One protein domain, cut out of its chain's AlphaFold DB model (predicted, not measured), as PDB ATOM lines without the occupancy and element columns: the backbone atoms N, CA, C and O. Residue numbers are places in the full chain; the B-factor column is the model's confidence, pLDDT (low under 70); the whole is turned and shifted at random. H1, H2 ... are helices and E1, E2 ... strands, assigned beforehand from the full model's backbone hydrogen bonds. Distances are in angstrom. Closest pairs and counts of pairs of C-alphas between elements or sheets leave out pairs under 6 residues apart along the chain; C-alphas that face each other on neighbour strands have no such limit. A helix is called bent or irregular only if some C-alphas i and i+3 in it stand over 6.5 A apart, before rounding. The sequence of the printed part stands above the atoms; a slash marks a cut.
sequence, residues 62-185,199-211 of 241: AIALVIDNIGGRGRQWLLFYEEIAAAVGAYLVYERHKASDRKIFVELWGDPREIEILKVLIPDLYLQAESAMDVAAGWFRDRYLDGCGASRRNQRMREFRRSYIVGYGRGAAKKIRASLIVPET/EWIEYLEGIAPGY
ATOM      1  N   ALA A  62      26.471  26.591 -40.693       85.19
ATOM      2  CA  ALA A  62      27.828  26.250 -40.303       85.19
ATOM      3  C   ALA A  62      28.620  27.498 -39.899       85.19
ATOM      4  O   ALA A  62      28.503  28.556 -40.527       85.19
ATOM      5  N   ILE A  63      29.465  27.375 -38.874       87.88
ATOM      6  CA  ILE A  63      30.552  28.328 -38.611       87.88
ATOM      7  C   ILE A  63      31.893  27.613 -38.686       87.88
ATOM      8  O   ILE A  63      32.118  26.616 -38.004       87.88
ATOM      9  N   ALA A  64      32.792  28.150 -39.507       88.38
ATOM     10  CA  ALA A  64      34.157  27.667 -39.619       88.38
ATOM     11  C   ALA A  64      35.055  28.359 -38.584       88.38
ATOM     12  O   ALA A  64      35.039  29.583 -38.430       88.38
ATOM     13  N   LEU A  65      35.862  27.563 -37.898       88.12
ATOM     14  CA  LEU A  65      36.821  27.971 -36.886       88.12
ATOM     15  C   LEU A  65      38.194  27.393 -37.224       88.12
ATOM     16  O   LEU A  65      38.328  26.313 -37.802       88.12
ATOM     17  N   VAL A  66      39.234  28.118 -36.820       89.31
ATOM     18  CA  VAL A  66      40.618  27.658 -36.923       89.31
ATOM     19  C   VAL A  66      41.201  27.596 -35.524       89.31
ATOM     20  O   VAL A  66      41.282  28.610 -34.834       89.31
ATOM     21  N   ILE A  67      41.616  26.404 -35.111       89.06
ATOM     22  CA  ILE A  67      42.239  26.168 -33.812       89.06
ATOM     23  C   ILE A  67      43.746  26.079 -33.996       89.06
ATOM     24  O   ILE A  67      44.245  25.243 -34.752       89.06
ATOM     25  N   ASP A  68      44.487  26.888 -33.247       86.62
ATOM     26  CA  ASP A  68      45.939  26.785 -33.194       86.62
ATOM     27  C   ASP A  68      46.375  25.613 -32.299       86.62
ATOM     28  O   ASP A  68      46.075  25.539 -31.106       86.62
ATOM     29  N   ASN A  69      47.176  24.703 -32.849       85.94
ATOM     30  CA  ASN A  69      47.748  23.563 -32.127       85.94
ATOM     31  C   ASN A  69      49.095  23.915 -31.457       85.94
ATOM     32  O   ASN A  69      50.046  23.126 -31.426       85.94
ATOM     33  N   ILE A  70      49.213  25.125 -30.910       80.12
ATOM     34  CA  ILE A  70      50.447  25.570 -30.254       80.12
ATOM     35  C   ILE A  70      50.656  24.774 -28.960       80.12
ATOM     36  O   ILE A  70      49.813  24.759 -28.056       80.12
ATOM     37  N   GLY A  71      51.813  24.114 -28.865       77.12
ATOM     38  CA  GLY A  71      52.181  23.288 -27.713       77.12
ATOM     39  C   GLY A  71      51.481  21.924 -27.664       77.12
ATOM     40  O   GLY A  71      51.475  21.290 -26.607       77.12
ATOM     41  N   GLY A  72      50.891  21.467 -28.777       80.19
ATOM     42  CA  GLY A  72      50.175  20.191 -28.830       80.19
ATOM     43  C   GLY A  72      48.925  20.212 -27.950       80.19
ATOM     44  O   GLY A  72      48.747  19.304 -27.135       80.19
ATOM     45  N   ARG A  73      48.156  21.306 -28.030       86.56
ATOM     46  CA  ARG A  73      46.916  21.549 -27.267       86.56
ATOM     47  C   ARG A  73      45.655  21.521 -28.134       86.56
ATOM     48  O   ARG A  73      44.554  21.635 -27.608       86.56
ATOM     49  N   GLY A  74      45.800  21.373 -29.451       87.25
ATOM     50  CA  GLY A  74      44.689  21.453 -30.398       87.25
ATOM     51  C   GLY A  74      43.600  20.419 -30.116       87.25
ATOM     52  O   GLY A  74      42.423  20.749 -30.171       87.25
ATOM     53  N   ARG A  75      43.977  19.206 -29.686       88.12
ATOM     54  CA  ARG A  75      43.009  18.174 -29.282       88.12
ATOM     55  C   ARG A  75      42.175  18.579 -28.065       88.12
ATOM     56  O   ARG A  75      40.993  18.274 -28.017       88.12
ATOM     57  N   GLN A  76      42.765  19.264 -27.088       91.69
ATOM     58  CA  GLN A  76      42.024  19.722 -25.909       91.69
ATOM     59  C   GLN A  76      41.071  20.863 -26.256       91.69
ATOM     60  O   GLN A  76      39.963  20.904 -25.733       91.69
ATOM     61  N   TRP A  77      41.473  21.743 -27.174       93.19
ATOM     62  CA  TRP A  77      40.584  22.766 -27.716       93.19
ATOM     63  C   TRP A  77      39.442  22.172 -28.547       93.19
ATOM     64  O   TRP A  77      38.317  22.634 -28.410       93.19
ATOM     65  N   LEU A  78      39.688  21.115 -29.329       91.62
ATOM     66  CA  LEU A  78      38.619  20.370 -30.009       91.62
ATOM     67  C   LEU A  78      37.571  19.859 -29.016       91.62
ATOM     68  O   LEU A  78      36.399  20.178 -29.173       91.62
ATOM     69  N   LEU A  79      38.000  19.155 -27.961       91.62
ATOM     70  CA  LEU A  79      37.095  18.655 -26.915       91.62
ATOM     71  C   LEU A  79      36.339  19.792 -26.211       91.62
ATOM     72  O   LEU A  79      35.164  19.662 -25.890       91.62
ATOM     73  N   PHE A  80      37.005  20.926 -25.981       94.44
ATOM     74  CA  PHE A  80      36.369  22.117 -25.426       94.44
ATOM     75  C   PHE A  80      35.229  22.630 -26.319       94.44
ATOM     76  O   PHE A  80      34.140  22.898 -25.813       94.44
ATOM     77  N   TYR A  81      35.456  22.753 -27.631       94.00
ATOM     78  CA  TYR A  81      34.423  23.218 -28.559       94.00
ATOM     79  C   TYR A  81      33.309  22.195 -28.749       94.00
ATOM     80  O   TYR A  81      32.151  22.587 -28.832       94.00
ATOM     81  N   GLU A  82      33.645  20.908 -28.770       91.75
ATOM     82  CA  GLU A  82      32.687  19.808 -28.880       91.75
ATOM     83  C   GLU A  82      31.702  19.812 -27.703       91.75
ATOM     84  O   GLU A  82      30.491  19.796 -27.909       91.75
ATOM     85  N   GLU A  83      32.201  19.949 -26.471       92.19
ATOM     86  CA  GLU A  83      31.364  20.023 -25.266       92.19
ATOM     87  C   GLU A  83      30.427  21.240 -25.270       92.19
ATOM     88  O   GLU A  83      29.266  21.138 -24.860       92.19
ATOM     89  N   ILE A  84      30.917  22.395 -25.734       94.31
ATOM     90  CA  ILE A  84      30.127  23.629 -25.824       94.31
ATOM     91  C   ILE A  84      29.077  23.524 -26.930       94.31
ATOM     92  O   ILE A  84      27.925  23.886 -26.696       94.31
ATOM     93  N   ALA A  85      29.440  23.010 -28.107       91.94
ATOM     94  CA  ALA A  85      28.510  22.804 -29.212       91.94
ATOM     95  C   ALA A  85      27.376  21.859 -28.798       91.94
ATOM     96  O   ALA A  85      26.204  22.239 -28.859       91.94
ATOM     97  N   ALA A  86      27.730  20.704 -28.225       89.56
ATOM     98  CA  ALA A  86      26.771  19.725 -27.726       89.56
ATOM     99  C   ALA A  86      25.883  20.284 -26.601       89.56
ATOM    100  O   ALA A  86      24.743  19.861 -26.433       89.56
ATOM    101  N   ALA A  87      26.377  21.238 -25.805       91.06
ATOM    102  CA  ALA A  87      25.574  21.910 -24.784       91.06
ATOM    103  C   ALA A  87      24.505  22.853 -25.350       91.06
ATOM    104  O   ALA A  87      23.521  23.114 -24.658       91.06
ATOM    105  N   VAL A  88      24.700  23.367 -26.565       90.44
ATOM    106  CA  VAL A  88      23.746  24.253 -27.247       90.44
ATOM    107  C   VAL A  88      22.787  23.470 -28.155       90.44
ATOM    108  O   VAL A  88      21.714  23.982 -28.442       90.44
ATOM    109  N   GLY A  89      23.133  22.235 -28.536       86.69
ATOM    110  CA  GLY A  89      22.360  21.395 -29.468       86.69
ATOM    111  C   GLY A  89      23.023  21.217 -30.841       86.69
ATOM    112  O   GLY A  89      22.575  20.399 -31.639       86.69
ATOM    113  N   ALA A  90      24.142  21.905 -31.066       89.69
ATOM    114  CA  ALA A  90      24.956  21.803 -32.270       89.69
ATOM    115  C   ALA A  90      25.961  20.641 -32.186       89.69
ATOM    116  O   ALA A  90      26.254  20.108 -31.113       89.69
ATOM    117  N   TYR A  91      26.568  20.302 -33.317       88.06
ATOM    118  CA  TYR A  91      27.634  19.310 -33.410       88.06
ATOM    119  C   TYR A  91      28.870  19.871 -34.114       88.06
ATOM    120  O   TYR A  91      28.821  20.860 -34.845       88.06
ATOM    121  N   LEU A  92      30.011  19.246 -33.839       87.62
ATOM    122  CA  LEU A  92      31.317  19.661 -34.326       87.62
ATOM    123  C   LEU A  92      31.835  18.652 -35.352       87.62
ATOM    124  O   LEU A  92      31.861  17.450 -35.099       87.62
ATOM    125  N   VAL A  93      32.281  19.157 -36.496       85.25
ATOM    126  CA  VAL A  93      32.910  18.397 -37.576       85.25
ATOM    127  C   VAL A  93      34.315  18.947 -37.780       85.25
ATOM    128  O   VAL A  93      34.543  20.153 -37.754       85.25
ATOM    129  N   TYR A  94      35.293  18.069 -37.950       83.81
ATOM    130  CA  TYR A  94      36.673  18.463 -38.203       83.81
ATOM    131  C   TYR A  94      37.343  17.430 -39.094       83.81
ATOM    132  O   TYR A  94      37.029  16.240 -39.049       83.81
ATOM    133  N   GLU A  95      38.288  17.893 -39.901       78.06
ATOM    134  CA  GLU A  95      39.114  16.998 -40.696       78.06
ATOM    135  C   GLU A  95      40.105  16.241 -39.811       78.06
ATOM    136  O   GLU A  95      40.539  16.719 -38.757       78.06
ATOM    137  N   ARG A  96      40.512  15.051 -40.269       69.38
ATOM    138  CA  ARG A  96      41.507  14.240 -39.568       69.38
ATOM    139  C   ARG A  96      42.804  15.030 -39.408       69.38
ATOM    140  O   ARG A  96      43.531  15.273 -40.368       69.38
ATOM    141  N   HIS A  97      43.108  15.376 -38.166       68.88
ATOM    142  CA  HIS A  97      44.287  16.143 -37.788       68.88
ATOM    143  C   HIS A  97      45.438  15.220 -37.386       68.88
ATOM    144  O   HIS A  97      45.247  14.268 -36.626       68.88
ATOM    145  N   LYS A  98      46.656  15.509 -37.858       68.75
ATOM    146  CA  LYS A  98      47.875  14.879 -37.338       68.75
ATOM    147  C   LYS A  98      48.446  15.734 -36.220       68.75
ATOM    148  O   LYS A  98      48.512  16.951 -36.331       68.75
ATOM    149  N   ALA A  99      49.015  15.106 -35.192       65.31
ATOM    150  CA  ALA A  99      49.634  15.813 -34.063       65.31
ATOM    151  C   ALA A  99      50.682  16.881 -34.467       65.31
ATOM    152  O   ALA A  99      50.912  17.825 -33.708       65.31
ATOM    153  N   SER A 100      51.297  16.742 -35.648       73.12
ATOM    154  CA  SER A 100      52.249  17.691 -36.237       73.12
ATOM    155  C   SER A 100      51.624  18.970 -36.796       73.12
ATOM    156  O   SER A 100      52.343  19.960 -36.957       73.12
ATOM    157  N   ASP A 101      50.334  18.976 -37.131       77.25
ATOM    158  CA  ASP A 101      49.754  20.103 -37.854       77.25
ATOM    159  C   ASP A 101      49.535  21.264 -36.891       77.25
ATOM    160  O   ASP A 101      49.053  21.094 -35.767       77.25
ATOM    161  N   ARG A 102      49.911  22.465 -37.334       83.56
ATOM    162  CA  ARG A 102      49.864  23.680 -36.509       83.56
ATOM    163  C   ARG A 102      48.466  24.265 -36.371       83.56
ATOM    164  O   ARG A 102      48.249  25.035 -35.443       83.56
ATOM    165  N   LYS A 103      47.560  23.928 -37.284       86.81
ATOM    166  CA  LYS A 103      46.195  24.444 -37.345       86.81
ATOM    167  C   LYS A 103      45.227  23.293 -37.555       86.81
ATOM    168  O   LYS A 103      45.552  22.358 -38.280       86.81
ATOM    169  N   ILE A 104      44.070  23.387 -36.918       86.25
ATOM    170  CA  ILE A 104      42.955  22.454 -37.068       86.25
ATOM    171  C   ILE A 104      41.777  23.258 -37.595       86.25
ATOM    172  O   ILE A 104      41.390  24.251 -36.975       86.25
ATOM    173  N   PHE A 105      41.244  22.844 -38.738       85.75
ATOM    174  CA  PHE A 105      40.031  23.418 -39.302       85.75
ATOM    175  C   PHE A 105      38.832  22.663 -38.753       85.75
ATOM    176  O   PHE A 105      38.825  21.430 -38.717       85.75
ATOM    177  N   VAL A 106      37.863  23.422 -38.265       87.94
ATOM    178  CA  VAL A 106      36.702  22.900 -37.557       87.94
ATOM    179  C   VAL A 106      35.475  23.632 -38.048       87.94
ATOM    180  O   VAL A 106      35.504  24.848 -38.212       87.94
ATOM    181  N   GLU A 107      34.391  22.903 -38.234       87.12
ATOM    182  CA  GLU A 107      33.086  23.444 -38.556       87.12
ATOM    183  C   GLU A 107      32.094  23.041 -37.475       87.12
ATOM    184  O   GLU A 107      32.036  21.887 -37.054       87.12
ATOM    185  N   LEU A 108      31.312  24.004 -37.007       88.62
ATOM    186  CA  LEU A 108      30.199  23.746 -36.107       88.62
ATOM    187  C   LEU A 108      28.913  23.864 -36.888       88.62
ATOM    188  O   LEU A 108      28.693  24.890 -37.526       88.62
ATOM    189  N   TRP A 109      28.090  22.833 -36.793       88.25
ATOM    190  CA  TRP A 109      26.853  22.670 -37.530       88.25
ATOM    191  C   TRP A 109      25.684  22.571 -36.555       88.25
ATOM    192  O   TRP A 109      25.793  21.937 -35.506       88.25
ATOM    193  N   GLY A 110      24.570  23.214 -36.881       87.44
ATOM    194  CA  GLY A 110      23.371  23.184 -36.051       87.44
ATOM    195  C   GLY A 110      22.271  24.082 -36.595       87.44
ATOM    196  O   GLY A 110      22.402  24.675 -37.672       87.44
ATOM    197  N   ASP A 111      21.192  24.212 -35.829       87.75
ATOM    198  CA  ASP A 111      20.095  25.103 -36.187       87.75
ATOM    199  C   ASP A 111      20.580  26.569 -36.210       87.75
ATOM    200  O   ASP A 111      21.450  26.958 -35.420       87.75
ATOM    201  N   PRO A 112      19.993  27.451 -37.046       87.25
ATOM    202  CA  PRO A 112      20.421  28.850 -37.146       87.25
ATOM    203  C   PRO A 112      20.490  29.565 -35.789       87.25
ATOM    204  O   PRO A 112      21.402  30.345 -35.526       87.25
ATOM    205  N   ARG A 113      19.546  29.259 -34.889       87.56
ATOM    206  CA  ARG A 113      19.508  29.808 -33.528       87.56
ATOM    207  C   ARG A 113      20.691  29.344 -32.676       87.56
ATOM    208  O   ARG A 113      21.239  30.143 -31.922       87.56
ATOM    209  N   GLU A 114      21.062  28.072 -32.772       88.94
ATOM    210  CA  GLU A 114      22.182  27.483 -32.033       88.94
ATOM    211  C   GLU A 114      23.499  28.093 -32.503       88.94
ATOM    212  O   GLU A 114      24.332  28.499 -31.694       88.94
ATOM    213  N   ILE A 115      23.645  28.257 -33.816       91.81
ATOM    214  CA  ILE A 115      24.818  28.879 -34.423       91.81
ATOM    215  C   ILE A 115      24.956  30.351 -34.028       91.81
ATOM    216  O   ILE A 115      26.061  30.788 -33.705       91.81
ATOM    217  N   GLU A 116      23.867  31.122 -33.987       90.75
ATOM    218  CA  GLU A 116      23.911  32.506 -33.491       90.75
ATOM    219  C   GLU A 116      24.341  32.583 -32.019       90.75
ATOM    220  O   GLU A 116      25.145  33.441 -31.649       90.75
ATOM    221  N   ILE A 117      23.887  31.645 -31.183       91.94
ATOM    222  CA  ILE A 117      24.354  31.534 -29.795       91.94
ATOM    223  C   ILE A 117      25.857  31.219 -29.764       91.94
ATOM    224  O   ILE A 117      26.615  31.879 -29.049       91.94
ATOM    225  N   LEU A 118      26.310  30.246 -30.556       93.38
ATOM    226  CA  LEU A 118      27.711  29.823 -30.587       93.38
ATOM    227  C   LEU A 118      28.650  30.918 -31.101       93.38
ATOM    228  O   LEU A 118      29.733  31.071 -30.543       93.38
ATOM    229  N   LYS A 119      28.235  31.733 -32.078       93.06
ATOM    230  CA  LYS A 119      29.011  32.895 -32.556       93.06
ATOM    231  C   LYS A 119      29.352  33.880 -31.439       93.06
ATOM    232  O   LYS A 119      30.414  34.496 -31.478       93.06
ATOM    233  N   VAL A 120      28.464  34.025 -30.456       92.88
ATOM    234  CA  VAL A 120      28.678  34.903 -29.301       92.88
ATOM    235  C   VAL A 120      29.453  34.180 -28.200       92.88
ATOM    236  O   VAL A 120      30.410  34.732 -27.661       92.88
ATOM    237  N   LEU A 121      29.065  32.944 -27.873       92.88
ATOM    238  CA  LEU A 121      29.636  32.212 -26.741       92.88
ATOM    239  C   LEU A 121      31.077  31.760 -26.978       92.88
ATOM    240  O   LEU A 121      31.888  31.821 -26.060       92.88
ATOM    241  N   ILE A 122      31.410  31.291 -28.179       93.44
ATOM    242  CA  ILE A 122      32.714  30.676 -28.444       93.44
ATOM    243  C   ILE A 122      33.881  31.644 -28.235       93.44
ATOM    244  O   ILE A 122      34.792  31.286 -27.483       93.44
ATOM    245  N   PRO A 123      33.886  32.853 -28.830       93.38
ATOM    246  CA  PRO A 123      34.994  33.786 -28.646       93.38
ATOM    247  C   PRO A 123      35.171  34.203 -27.182       93.38
ATOM    248  O   PRO A 123      36.300  34.310 -26.702       93.38
ATOM    249  N   ASP A 124      34.061  34.400 -26.465       94.88
ATOM    250  CA  ASP A 124      34.066  34.782 -25.053       94.88
ATOM    251  C   ASP A 124      34.604  33.652 -24.163       94.88
ATOM    252  O   ASP A 124      35.571  33.839 -23.422       94.88
ATOM    253  N   LEU A 125      34.055  32.442 -24.292       95.19
ATOM    254  CA  LEU A 125      34.474  31.287 -23.497       95.19
ATOM    255  C   LEU A 125      35.923  30.889 -23.777       95.19
ATOM    256  O   LEU A 125      36.640  30.529 -22.843       95.19
ATOM    257  N   TYR A 126      36.371  30.974 -25.031       94.25
ATOM    258  CA  TYR A 126      37.769  30.738 -25.385       94.25
ATOM    259  C   TYR A 126      38.699  31.712 -24.650       94.25
ATOM    260  O   TYR A 126      39.660  31.293 -23.997       94.25
ATOM    261  N   LEU A 127      38.386  33.011 -24.702       94.50
ATOM    262  CA  LEU A 127      39.188  34.048 -24.058       94.50
ATOM    263  C   LEU A 127      39.210  33.890 -22.533       94.50
ATOM    264  O   LEU A 127      40.265  34.033 -21.904       94.50
ATOM    265  N   GLN A 128      38.059  33.576 -21.935       95.06
ATOM    266  CA  GLN A 128      37.959  33.322 -20.501       95.06
ATOM    267  C   GLN A 128      38.757  32.082 -20.089       95.06
ATOM    268  O   GLN A 128      39.454  32.123 -19.075       95.06
ATOM    269  N   ALA A 129      38.696  31.002 -20.872       94.62
ATOM    270  CA  ALA A 129      39.439  29.776 -20.612       94.62
ATOM    271  C   ALA A 129      40.958  29.992 -20.689       94.62
ATOM    272  O   ALA A 129      41.662  29.590 -19.762       94.62
ATOM    273  N   GLU A 130      41.470  30.663 -21.729       92.31
ATOM    274  CA  GLU A 130      42.903  31.000 -21.842       92.31
ATOM    275  C   GLU A 130      43.364  31.876 -20.665       92.31
ATOM    276  O   GLU A 130      44.334  31.547 -19.977       92.31
ATOM    277  N   SER A 131      42.613  32.936 -20.355       93.25
ATOM    278  CA  SER A 131      42.955  33.856 -19.263       93.25
ATOM    279  C   SER A 131      42.954  33.162 -17.897       93.25
ATOM    280  O   SER A 131      43.875  33.334 -17.096       93.25
ATOM    281  N   ALA A 132      41.930  32.351 -17.616       93.44
ATOM    282  CA  ALA A 132      41.814  31.633 -16.351       93.44
ATOM    283  C   ALA A 132      42.869  30.522 -16.225       93.44
ATOM    284  O   ALA A 132      43.427  30.322 -15.142       93.44
ATOM    285  N   MET A 133      43.199  29.847 -17.331       94.25
ATOM    286  CA  MET A 133      44.269  28.852 -17.384       94.25
ATOM    287  C   MET A 133      45.617  29.470 -17.029       94.25
ATOM    288  O   MET A 133      46.364  28.859 -16.272       94.25
ATOM    289  N   ASP A 134      45.957  30.648 -17.557       90.25
ATOM    290  CA  ASP A 134      47.251  31.278 -17.279       90.25
ATOM    291  C   ASP A 134      47.418  31.647 -15.803       90.25
ATOM    292  O   ASP A 134      48.472  31.385 -15.210       90.25
ATOM    293  N   VAL A 135      46.359  32.165 -15.177       92.75
ATOM    294  CA  VAL A 135      46.341  32.434 -13.734       92.75
ATOM    295  C   VAL A 135      46.479  31.130 -12.942       92.75
ATOM    296  O   VAL A 135      47.335  31.023 -12.059       92.75
ATOM    297  N   ALA A 136      45.685  30.113 -13.282       92.06
ATOM    298  CA  ALA A 136      45.707  28.824 -12.597       92.06
ATOM    299  C   ALA A 136      47.048  28.089 -12.778       92.06
ATOM    300  O   ALA A 136      47.535  27.445 -11.851       92.06
ATOM    301  N   ALA A 137      47.688  28.234 -13.939       91.50
ATOM    302  CA  ALA A 137      49.003  27.683 -14.244       91.50
ATOM    303  C   ALA A 137      50.100  28.303 -13.371       91.50
ATOM    304  O   ALA A 137      50.993  27.585 -12.917       91.50
ATOM    305  N   GLY A 138      50.030  29.614 -13.114       88.56
ATOM    306  CA  GLY A 138      50.924  30.289 -12.172       88.56
ATOM    307  C   GLY A 138      50.791  29.711 -10.765       88.56
ATOM    308  O   GLY A 138      51.777  29.266 -10.182       88.56
ATOM    309  N   TRP A 139      49.556  29.612 -10.271       91.88
ATOM    310  CA  TRP A 139      49.278  29.042  -8.952       91.88
ATOM    311  C   TRP A 139      49.716  27.576  -8.834       91.88
ATOM    312  O   TRP A 139      50.364  27.190  -7.860       91.88
ATOM    313  N   PHE A 140      49.421  26.760  -9.850       90.56
ATOM    314  CA  PHE A 140      49.815  25.355  -9.885       90.56
ATOM    315  C   PHE A 140      51.337  25.190  -9.836       90.56
ATOM    316  O   PHE A 140      51.856  24.385  -9.060       90.56
ATOM    317  N   ARG A 141      52.066  25.984 -10.626       90.00
ATOM    318  CA  ARG A 141      53.531  25.977 -10.631       90.00
ATOM    319  C   ARG A 141      54.088  26.291  -9.248       90.00
ATOM    320  O   ARG A 141      54.923  25.537  -8.756       90.00
ATOM    321  N   ASP A 142      53.625  27.382  -8.647       87.69
ATOM    322  CA  ASP A 142      54.198  27.906  -7.407       87.69
ATOM    323  C   ASP A 142      53.885  26.993  -6.211       87.69
ATOM    324  O   ASP A 142      54.692  26.877  -5.294       87.69
ATOM    325  N   ARG A 143      52.740  26.297  -6.229       88.44
ATOM    326  CA  ARG A 143      52.294  25.461  -5.105       88.44
ATOM    327  C   ARG A 143      52.664  23.982  -5.220       88.44
ATOM    328  O   ARG A 143      52.858  23.340  -4.193       88.44
ATOM    329  N   TYR A 144      52.748  23.431  -6.432       86.94
ATOM    330  CA  TYR A 144      52.900  21.981  -6.636       86.94
ATOM    331  C   TYR A 144      54.184  21.577  -7.351       86.94
ATOM    332  O   TYR A 144      54.518  20.391  -7.370       86.94
ATOM    333  N   LEU A 145      54.890  22.524  -7.973       89.12
ATOM    334  CA  LEU A 145      56.097  22.232  -8.750       89.12
ATOM    335  C   LEU A 145      57.365  22.835  -8.146       89.12
ATOM    336  O   LEU A 145      58.417  22.821  -8.803       89.12
ATOM    337  N   ASP A 146      57.282  23.332  -6.912       86.38
ATOM    338  CA  ASP A 146      58.465  23.748  -6.175       86.38
ATOM    339  C   ASP A 146      59.398  22.548  -5.931       86.38
ATOM    340  O   ASP A 146      58.960  21.401  -5.810       86.38
ATOM    341  N   GLY A 147      60.707  22.782  -5.999       84.81
ATOM    342  CA  GLY A 147      61.731  21.730  -5.916       84.81
ATOM    343  C   GLY A 147      61.770  20.721  -7.082       84.81
ATOM    344  O   GLY A 147      62.685  19.900  -7.152       84.81
ATOM    345  N   CYS A 148      60.838  20.767  -8.044       87.31
ATOM    346  CA  CYS A 148      60.897  19.900  -9.225       87.31
ATOM    347  C   CYS A 148      62.022  20.327 -10.177       87.31
ATOM    348  O   CYS A 148      62.169  21.510 -10.490       87.31
ATOM    349  N   GLY A 149      62.753  19.359 -10.738       91.94
ATOM    350  CA  GLY A 149      63.688  19.611 -11.837       91.94
ATOM    351  C   GLY A 149      62.987  20.165 -13.088       91.94
ATOM    352  O   GLY A 149      61.811  19.883 -13.333       91.94
ATOM    353  N   ALA A 150      63.716  20.933 -13.906       90.06
ATOM    354  CA  ALA A 150      63.158  21.680 -15.042       90.06
ATOM    355  C   ALA A 150      62.369  20.806 -16.037       90.06
ATOM    356  O   ALA A 150      61.278  21.184 -16.460       90.06
ATOM    357  N   SER A 151      62.877  19.609 -16.361       89.75
ATOM    358  CA  SER A 151      62.198  18.673 -17.272       89.75
ATOM    359  C   SER A 151      60.835  18.221 -16.727       89.75
ATOM    360  O   SER A 151      59.806  18.375 -17.389       89.75
ATOM    361  N   ARG A 152      60.802  17.769 -15.465       90.44
ATOM    362  CA  ARG A 152      59.574  17.318 -14.790       90.44
ATOM    363  C   ARG A 152      58.567  18.454 -14.619       90.44
ATOM    364  O   ARG A 152      57.370  18.245 -14.797       90.44
ATOM    365  N   ARG A 153      59.049  19.665 -14.319       91.56
ATOM    366  CA  ARG A 153      58.220  20.873 -14.232       91.56
ATOM    367  C   ARG A 153      57.541  21.172 -15.568       91.56
ATOM    368  O   ARG A 153      56.329  21.350 -15.602       91.56
ATOM    369  N   ASN A 154      58.292  21.168 -16.669       90.38
ATOM    370  CA  ASN A 154      57.746  21.428 -18.004       90.38
ATOM    371  C   ASN A 154      56.724  20.370 -18.431       90.38
ATOM    372  O   ASN A 154      55.700  20.708 -19.022       90.38
ATOM    373  N   GLN A 155      56.976  19.096 -18.120       90.88
ATOM    374  CA  GLN A 155      56.014  18.028 -18.372       90.88
ATOM    375  C   GLN A 155      54.701  18.268 -17.614       90.88
ATOM    376  O   GLN A 155      53.656  18.383 -18.252       90.88
ATOM    377  N   ARG A 156      54.765  18.446 -16.288       91.50
ATOM    378  CA  ARG A 156      53.571  18.662 -15.458       91.50
ATOM    379  C   ARG A 156      52.810  19.933 -15.820       91.50
ATOM    380  O   ARG A 156      51.587  19.936 -15.797       91.50
ATOM    381  N   MET A 157      53.507  21.002 -16.205       93.00
ATOM    382  CA  MET A 157      52.851  22.222 -16.685       93.00
ATOM    383  C   MET A 157      52.068  22.000 -17.981       93.00
ATOM    384  O   MET A 157      50.988  22.566 -18.144       93.00
ATOM    385  N   ARG A 158      52.594  21.191 -18.910       90.19
ATOM    386  CA  ARG A 158      51.879  20.850 -20.149       90.19
ATOM    387  C   ARG A 158      50.648  20.002 -19.861       90.19
ATOM    388  O   ARG A 158      49.588  20.292 -20.406       90.19
ATOM    389  N   GLU A 159      50.783  18.999 -19.000       90.81
ATOM    390  CA  GLU A 159      49.673  18.146 -18.562       90.81
ATOM    391  C   GLU A 159      48.575  18.978 -17.887       90.81
ATOM    392  O   GLU A 159      47.427  18.914 -18.317       90.81
ATOM    393  N   PHE A 160      48.944  19.850 -16.942       93.50
ATOM    394  CA  PHE A 160      48.011  20.750 -16.260       93.50
ATOM    395  C   PHE A 160      47.229  21.638 -17.233       93.50
ATOM    396  O   PHE A 160      46.005  21.722 -17.162       93.50
ATOM    397  N   ARG A 161      47.917  22.303 -18.169       92.06
ATOM    398  CA  ARG A 161      47.260  23.186 -19.148       92.06
ATOM    399  C   ARG A 161      46.278  22.411 -20.029       92.06
ATOM    400  O   ARG A 161      45.189  22.902 -20.304       92.06
ATOM    401  N   ARG A 162      46.642  21.193 -20.441       91.00
ATOM    402  CA  ARG A 162      45.768  20.313 -21.228       91.00
ATOM    403  C   ARG A 162      44.521  19.907 -20.445       91.00
ATOM    404  O   ARG A 162      43.418  20.061 -20.959       91.00
ATOM    405  N   SER A 163      44.681  19.437 -19.209       91.25
ATOM    406  CA  SER A 163      43.543  19.038 -18.372       91.25
ATOM    407  C   SER A 163      42.649  20.225 -18.013       91.25
ATOM    408  O   SER A 163      41.433  20.075 -17.948       91.25
ATOM    409  N   TYR A 164      43.234  21.413 -17.821       94.25
ATOM    410  CA  TYR A 164      42.486  22.622 -17.487       94.25
ATOM    411  C   TYR A 164      41.509  23.019 -18.598       94.25
ATOM    412  O   TYR A 164      40.348  23.281 -18.304       94.25
ATOM    413  N   ILE A 165      41.949  23.019 -19.862       93.75
ATOM    414  CA  ILE A 165      41.095  23.362 -21.015       93.75
ATOM    415  C   ILE A 165      39.874  22.434 -21.077       93.75
ATOM    416  O   ILE A 165      38.741  22.906 -21.162       93.75
ATOM    417  N   VAL A 166      40.097  21.120 -20.957       93.00
ATOM    418  CA  VAL A 166      39.019  20.117 -20.985       93.00
ATOM    419  C   VAL A 166      38.065  20.301 -19.801       93.00
ATOM    420  O   VAL A 166      36.847  20.342 -19.978       93.00
ATOM    421  N   GLY A 167      38.603  20.467 -18.589       93.19
ATOM    422  CA  GLY A 167      37.799  20.685 -17.385       93.19
ATOM    423  C   GLY A 167      36.979  21.975 -17.442       93.19
ATOM    424  O   GLY A 167      35.813  21.984 -17.043       93.19
ATOM    425  N   TYR A 168      37.555  23.049 -17.983       95.31
ATOM    426  CA  TYR A 168      36.857  24.313 -18.187       95.31
ATOM    427  C   TYR A 168      35.711  24.149 -19.190       95.31
ATOM    428  O   TYR A 168      34.591  24.551 -18.883       95.31
ATOM    429  N   GLY A 169      35.962  23.520 -20.346       93.62
ATOM    430  CA  GLY A 169      34.944  23.268 -21.374       93.62
ATOM    431  C   GLY A 169      33.748  22.490 -20.828       93.62
ATOM    432  O   GLY A 169      32.613  22.953 -20.930       93.62
ATOM    433  N   ARG A 170      34.003  21.384 -20.117       92.62
ATOM    434  CA  ARG A 170      32.966  20.594 -19.426       92.62
ATOM    435  C   ARG A 170      32.183  21.423 -18.400       92.62
ATOM    436  O   ARG A 170      30.956  21.344 -18.320       92.62
ATOM    437  N   GLY A 171      32.877  22.242 -17.608       92.56
ATOM    438  CA  GLY A 171      32.251  23.125 -16.622       92.56
ATOM    439  C   GLY A 171      31.371  24.207 -17.256       92.56
ATOM    440  O   GLY A 171      30.275  24.479 -16.759       92.56
ATOM    441  N   ALA A 172      31.826  24.801 -18.361       94.38
ATOM    442  CA  ALA A 172      31.068  25.772 -19.141       94.38
ATOM    443  C   ALA A 172      29.830  25.121 -19.774       94.38
ATOM    444  O   ALA A 172      28.721  25.613 -19.572       94.38
ATOM    445  N   ALA A 173      29.993  23.966 -20.422       93.00
ATOM    446  CA  ALA A 173      28.908  23.177 -21.001       93.00
ATOM    447  C   ALA A 173      27.810  22.862 -19.974       93.00
ATOM    448  O   ALA A 173      26.627  23.077 -20.235       93.00
ATOM    449  N   LYS A 174      28.184  22.449 -18.754       92.38
ATOM    450  CA  LYS A 174      27.223  22.207 -17.665       92.38
ATOM    451  C   LYS A 174      26.411  23.456 -17.304       92.38
ATOM    452  O   LYS A 174      25.212  23.349 -17.060       92.38
ATOM    453  N   LYS A 175      27.043  24.633 -17.264       91.69
ATOM    454  CA  LYS A 175      26.352  25.905 -16.984       91.69
ATOM    455  C   LYS A 175      25.430  26.311 -18.129       91.69
ATOM    456  O   LYS A 175      24.312  26.732 -17.861       91.69
ATOM    457  N   ILE A 176      25.876  26.141 -19.373       90.50
ATOM    458  CA  ILE A 176      25.075  26.410 -20.571       90.50
ATOM    459  C   ILE A 176      23.809  25.552 -20.545       90.50
ATOM    460  O   ILE A 176      22.714  26.111 -20.554       90.50
ATOM    461  N   ARG A 177      23.944  24.228 -20.369       86.62
ATOM    462  CA  ARG A 177      22.809  23.293 -20.249       86.62
ATOM    463  C   ARG A 177      21.874  23.632 -19.085       86.62
ATOM    464  O   ARG A 177      20.679  23.422 -19.189       86.62
ATOM    465  N   ALA A 178      22.399  24.154 -17.975       83.06
ATOM    466  CA  ALA A 178      21.570  24.585 -16.849       83.06
ATOM    467  C   ALA A 178      20.831  25.910 -17.116       83.06
ATOM    468  O   ALA A 178      19.765  26.144 -16.554       83.06
ATOM    469  N   SER A 179      21.411  26.791 -17.933       80.25
ATOM    470  CA  SER A 179      20.843  28.103 -18.267       80.25
ATOM    471  C   SER A 179      19.850  28.058 -19.426       80.25
ATOM    472  O   SER A 179      18.917  28.858 -19.478       80.25
ATOM    473  N   LEU A 180      20.047  27.124 -20.353       69.62
ATOM    474  CA  LEU A 180      19.160  26.900 -21.474       69.62
ATOM    475  C   LEU A 180      18.165  25.810 -21.064       69.62
ATOM    476  O   LEU A 180      18.557  24.683 -20.784       69.62
ATOM    477  N   ILE A 181      16.870  26.125 -21.036       55.34
ATOM    478  CA  ILE A 181      15.814  25.106 -20.962       55.34
ATOM    479  C   ILE A 181      15.817  24.390 -22.323       55.34
ATOM    480  O   ILE A 181      15.070  24.763 -23.224       55.34
ATOM    481  N   VAL A 182      16.748  23.456 -22.525       49.12
ATOM    482  CA  VAL A 182      16.927  22.724 -23.788       49.12
ATOM    483  C   VAL A 182      16.211  21.375 -23.678       49.12
ATOM    484  O   VAL A 182      16.471  20.641 -22.721       49.12
ATOM    485  N   PRO A 183      15.296  21.044 -24.613       42.50
ATOM    486  CA  PRO A 183      14.775  19.691 -24.750       42.50
ATOM    487  C   PRO A 183      15.899  18.757 -25.219       42.50
ATOM    488  O   PRO A 183      16.759  19.183 -25.980       42.50
ATOM    489  N   GLU A 184      15.887  17.520 -24.716       43.47
ATOM    490  CA  GLU A 184      16.842  16.424 -24.956       43.47
ATOM    491  C   GLU A 184      17.810  16.607 -26.141       43.47
ATOM    492  O   GLU A 184      17.419  16.683 -27.306       43.47
ATOM    493  N   THR A 185      19.105  16.638 -25.813       48.75
ATOM    494  CA  THR A 185      20.232  16.752 -26.743       48.75
ATOM    495  C   THR A 185      20.149  15.729 -27.873       48.75
ATOM    496  O   THR A 185      20.145  14.521 -27.630       48.75
ATOM    497  N   GLU A 199      40.996   5.199 -24.443       39.66
ATOM    498  CA  GLU A 199      42.076   5.055 -23.444       39.66
ATOM    499  C   GLU A 199      42.567   6.397 -22.870       39.66
ATOM    500  O   GLU A 199      42.902   6.510 -21.688       39.66
ATOM    501  N   TRP A 200      42.610   7.453 -23.687       35.78
ATOM    502  CA  TRP A 200      43.051   8.774 -23.227       35.78
ATOM    503  C   TRP A 200      41.953   9.550 -22.498       35.78
ATOM    504  O   TRP A 200      42.275  10.391 -21.656       35.78
ATOM    505  N   ILE A 201      40.682   9.284 -22.811       44.41
ATOM    506  CA  ILE A 201      39.538   9.856 -22.093       44.41
ATOM    507  C   ILE A 201      39.496   9.262 -20.687       44.41
ATOM    508  O   ILE A 201      39.506  10.033 -19.731       44.41
ATOM    509  N   GLU A 202      39.608   7.938 -20.549       48.09
ATOM    510  CA  GLU A 202      39.724   7.275 -19.243       48.09
ATOM    511  C   GLU A 202      40.963   7.742 -18.463       48.09
ATOM    512  O   GLU A 202      40.880   8.023 -17.267       48.09
ATOM    513  N   TYR A 203      42.112   7.919 -19.129       47.16
ATOM    514  CA  TYR A 203      43.316   8.467 -18.494       47.16
ATOM    515  C   TYR A 203      43.101   9.894 -17.968       47.16
ATOM    516  O   TYR A 203      43.475  10.209 -16.837       47.16
ATOM    517  N   LEU A 204      42.484  10.780 -18.756       43.81
ATOM    518  CA  LEU A 204      42.183  12.145 -18.318       43.81
ATOM    519  C   LEU A 204      41.086  12.175 -17.246       43.81
ATOM    520  O   LEU A 204      41.147  13.024 -16.358       43.81
ATOM    521  N   GLU A 205      40.132  11.246 -17.276       50.50
ATOM    522  CA  GLU A 205      39.080  11.081 -16.267       50.50
ATOM    523  C   GLU A 205      39.601  10.511 -14.951       50.50
ATOM    524  O   GLU A 205      39.154  10.942 -13.892       50.50
ATOM    525  N   GLY A 206      40.616   9.648 -14.987       49.56
ATOM    526  CA  GLY A 206      41.337   9.210 -13.792       49.56
ATOM    527  C   GLY A 206      42.134  10.338 -13.127       49.56
ATOM    528  O   GLY A 206      42.357  10.323 -11.917       49.56
ATOM    529  N   ILE A 207      42.539  11.353 -13.898       42.31
ATOM    530  CA  ILE A 207      43.351  12.477 -13.414       42.31
ATOM    531  C   ILE A 207      42.476  13.674 -13.012       42.31
ATOM    532  O   ILE A 207      42.790  14.363 -12.043       42.31
ATOM    533  N   ALA A 208      41.359  13.921 -13.700       42.06
ATOM    534  CA  ALA A 208      40.489  15.084 -13.508       42.06
ATOM    535  C   ALA A 208      40.008  15.323 -12.052       42.06
ATOM    536  O   ALA A 208      40.054  16.479 -11.618       42.06
ATOM    537  N   PRO A 209      39.643  14.305 -11.242       46.62
ATOM    538  CA  PRO A 209      39.266  14.499  -9.840       46.62
ATOM    539  C   PRO A 209      40.377  15.123  -8.982       46.62
ATOM    540  O   PRO A 209      40.086  15.760  -7.973       46.62
ATOM    541  N   GLY A 210      41.646  14.984  -9.386       41.16
ATOM    542  CA  GLY A 210      42.795  15.567  -8.687       41.16
ATOM    543  C   GLY A 210      43.071  17.040  -9.008       41.16
ATOM    544  O   GLY A 210      43.830  17.678  -8.283       41.16
ATOM    545  N   TYR A 211      42.477  17.587 -10.077       42.66
ATOM    546  CA  TYR A 211      42.780  18.938 -10.580       42.66
ATOM    547  C   TYR A 211      41.549  19.843 -10.716       42.66
ATOM    548  O   TYR A 211      41.707  21.052 -10.893       42.66
TER     549      TYR A 211
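This is residues 62 to 185 and 199 to 211 of the 241 residues of an uncharacterized protein of Streptomyces sp. NEAU-C40 (UniProt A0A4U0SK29). Two long helices, H2 and H3, fold back on each other as a helical hairpin, with a small three-stranded sheet near one end and H1 packed between that sheet and H3. The first part of H2 also covers the sheet's E1 side, the sheet's other face has no named helix, and H4 lies off H3 on the side away from H2. The printed part has 137 residues, with three named strands and four named helices in the order E1, H1, E2, E3, H2, H3, H4; the sheet's order is E1, E3, E2, antiparallel throughout, and the class is mostly helix. The whole is compact, with a radius of gyration of the C-alphas of 16.0 A, yet elongated in outline, spanning 52 by 33 by 28 A.

Find C-alpha 62 at (27.828, 26.250, -40.303), where E1, residues 62 to 68, begins. H1 follows at residues 74 to 88, 21.4 A long, then E2 at 91 to 94 and E3 at 103 to 110, 22.9 A long. From C-alpha 112 at (20.421, 28.850, -37.146), H2 runs 45.1 A to residue 144, with a kink of 34 degrees near residue 121. H3, residues 150 to 179, is 42.9 A long. H4, residues 199 to 210, ends at C-alpha 210 at (42.795, 15.567, -8.687); it is irregular, but only just, with C-alphas 206 and 209 6.9 A apart.

Look first at the sheet, where N 65 and O 106 of E1 and E3 are 2.8 A apart, within hydrogen-bond range. In the hairpin E2 and E3, N 93 and O 107 are 2.8 A apart. E1, H1, E2 form a split strand-helix-strand unit, two same-way strands with E3 between them, and its crossover is right-handed. In two layers, helices on one face of a sheet, H1 and H2 are on the same face, at heights of 8.9 A and 12.7 A. The hub is H3, which touches H1 at a shallow tilt of 10 degrees, the same way; their closest C-alphas, Phe 80 and Gly 169, are 4.4 A apart. H2 and H3 touch at 37 degrees, only just steep, opposite ways, closest at Met 133 and Tyr 164, 6.5 A between C-alphas. H4 only just touches H3, with 3 pairs of C-alphas within 8 A, and is about perpendicular to it at 87 degrees. In H1 and H3 every O i to N i+4 pair is within hydrogen-bond range; in H2 26 of 29 are, in H4 6 of 8.

The two C-alphas farthest apart, Pro 112 and Gly 147, are 52.3 A apart. Residues 186 to 198 are not printed, and C-alphas 185 and 199 stand 25.0 A apart across the cut. Of the links that are printed whole, E2 to E3 is short and the others are tight. In this model the mean pLDDT of the printed part is 83.0; residues 96 to 99, 180 to 185 and 199 to 211 are under 70.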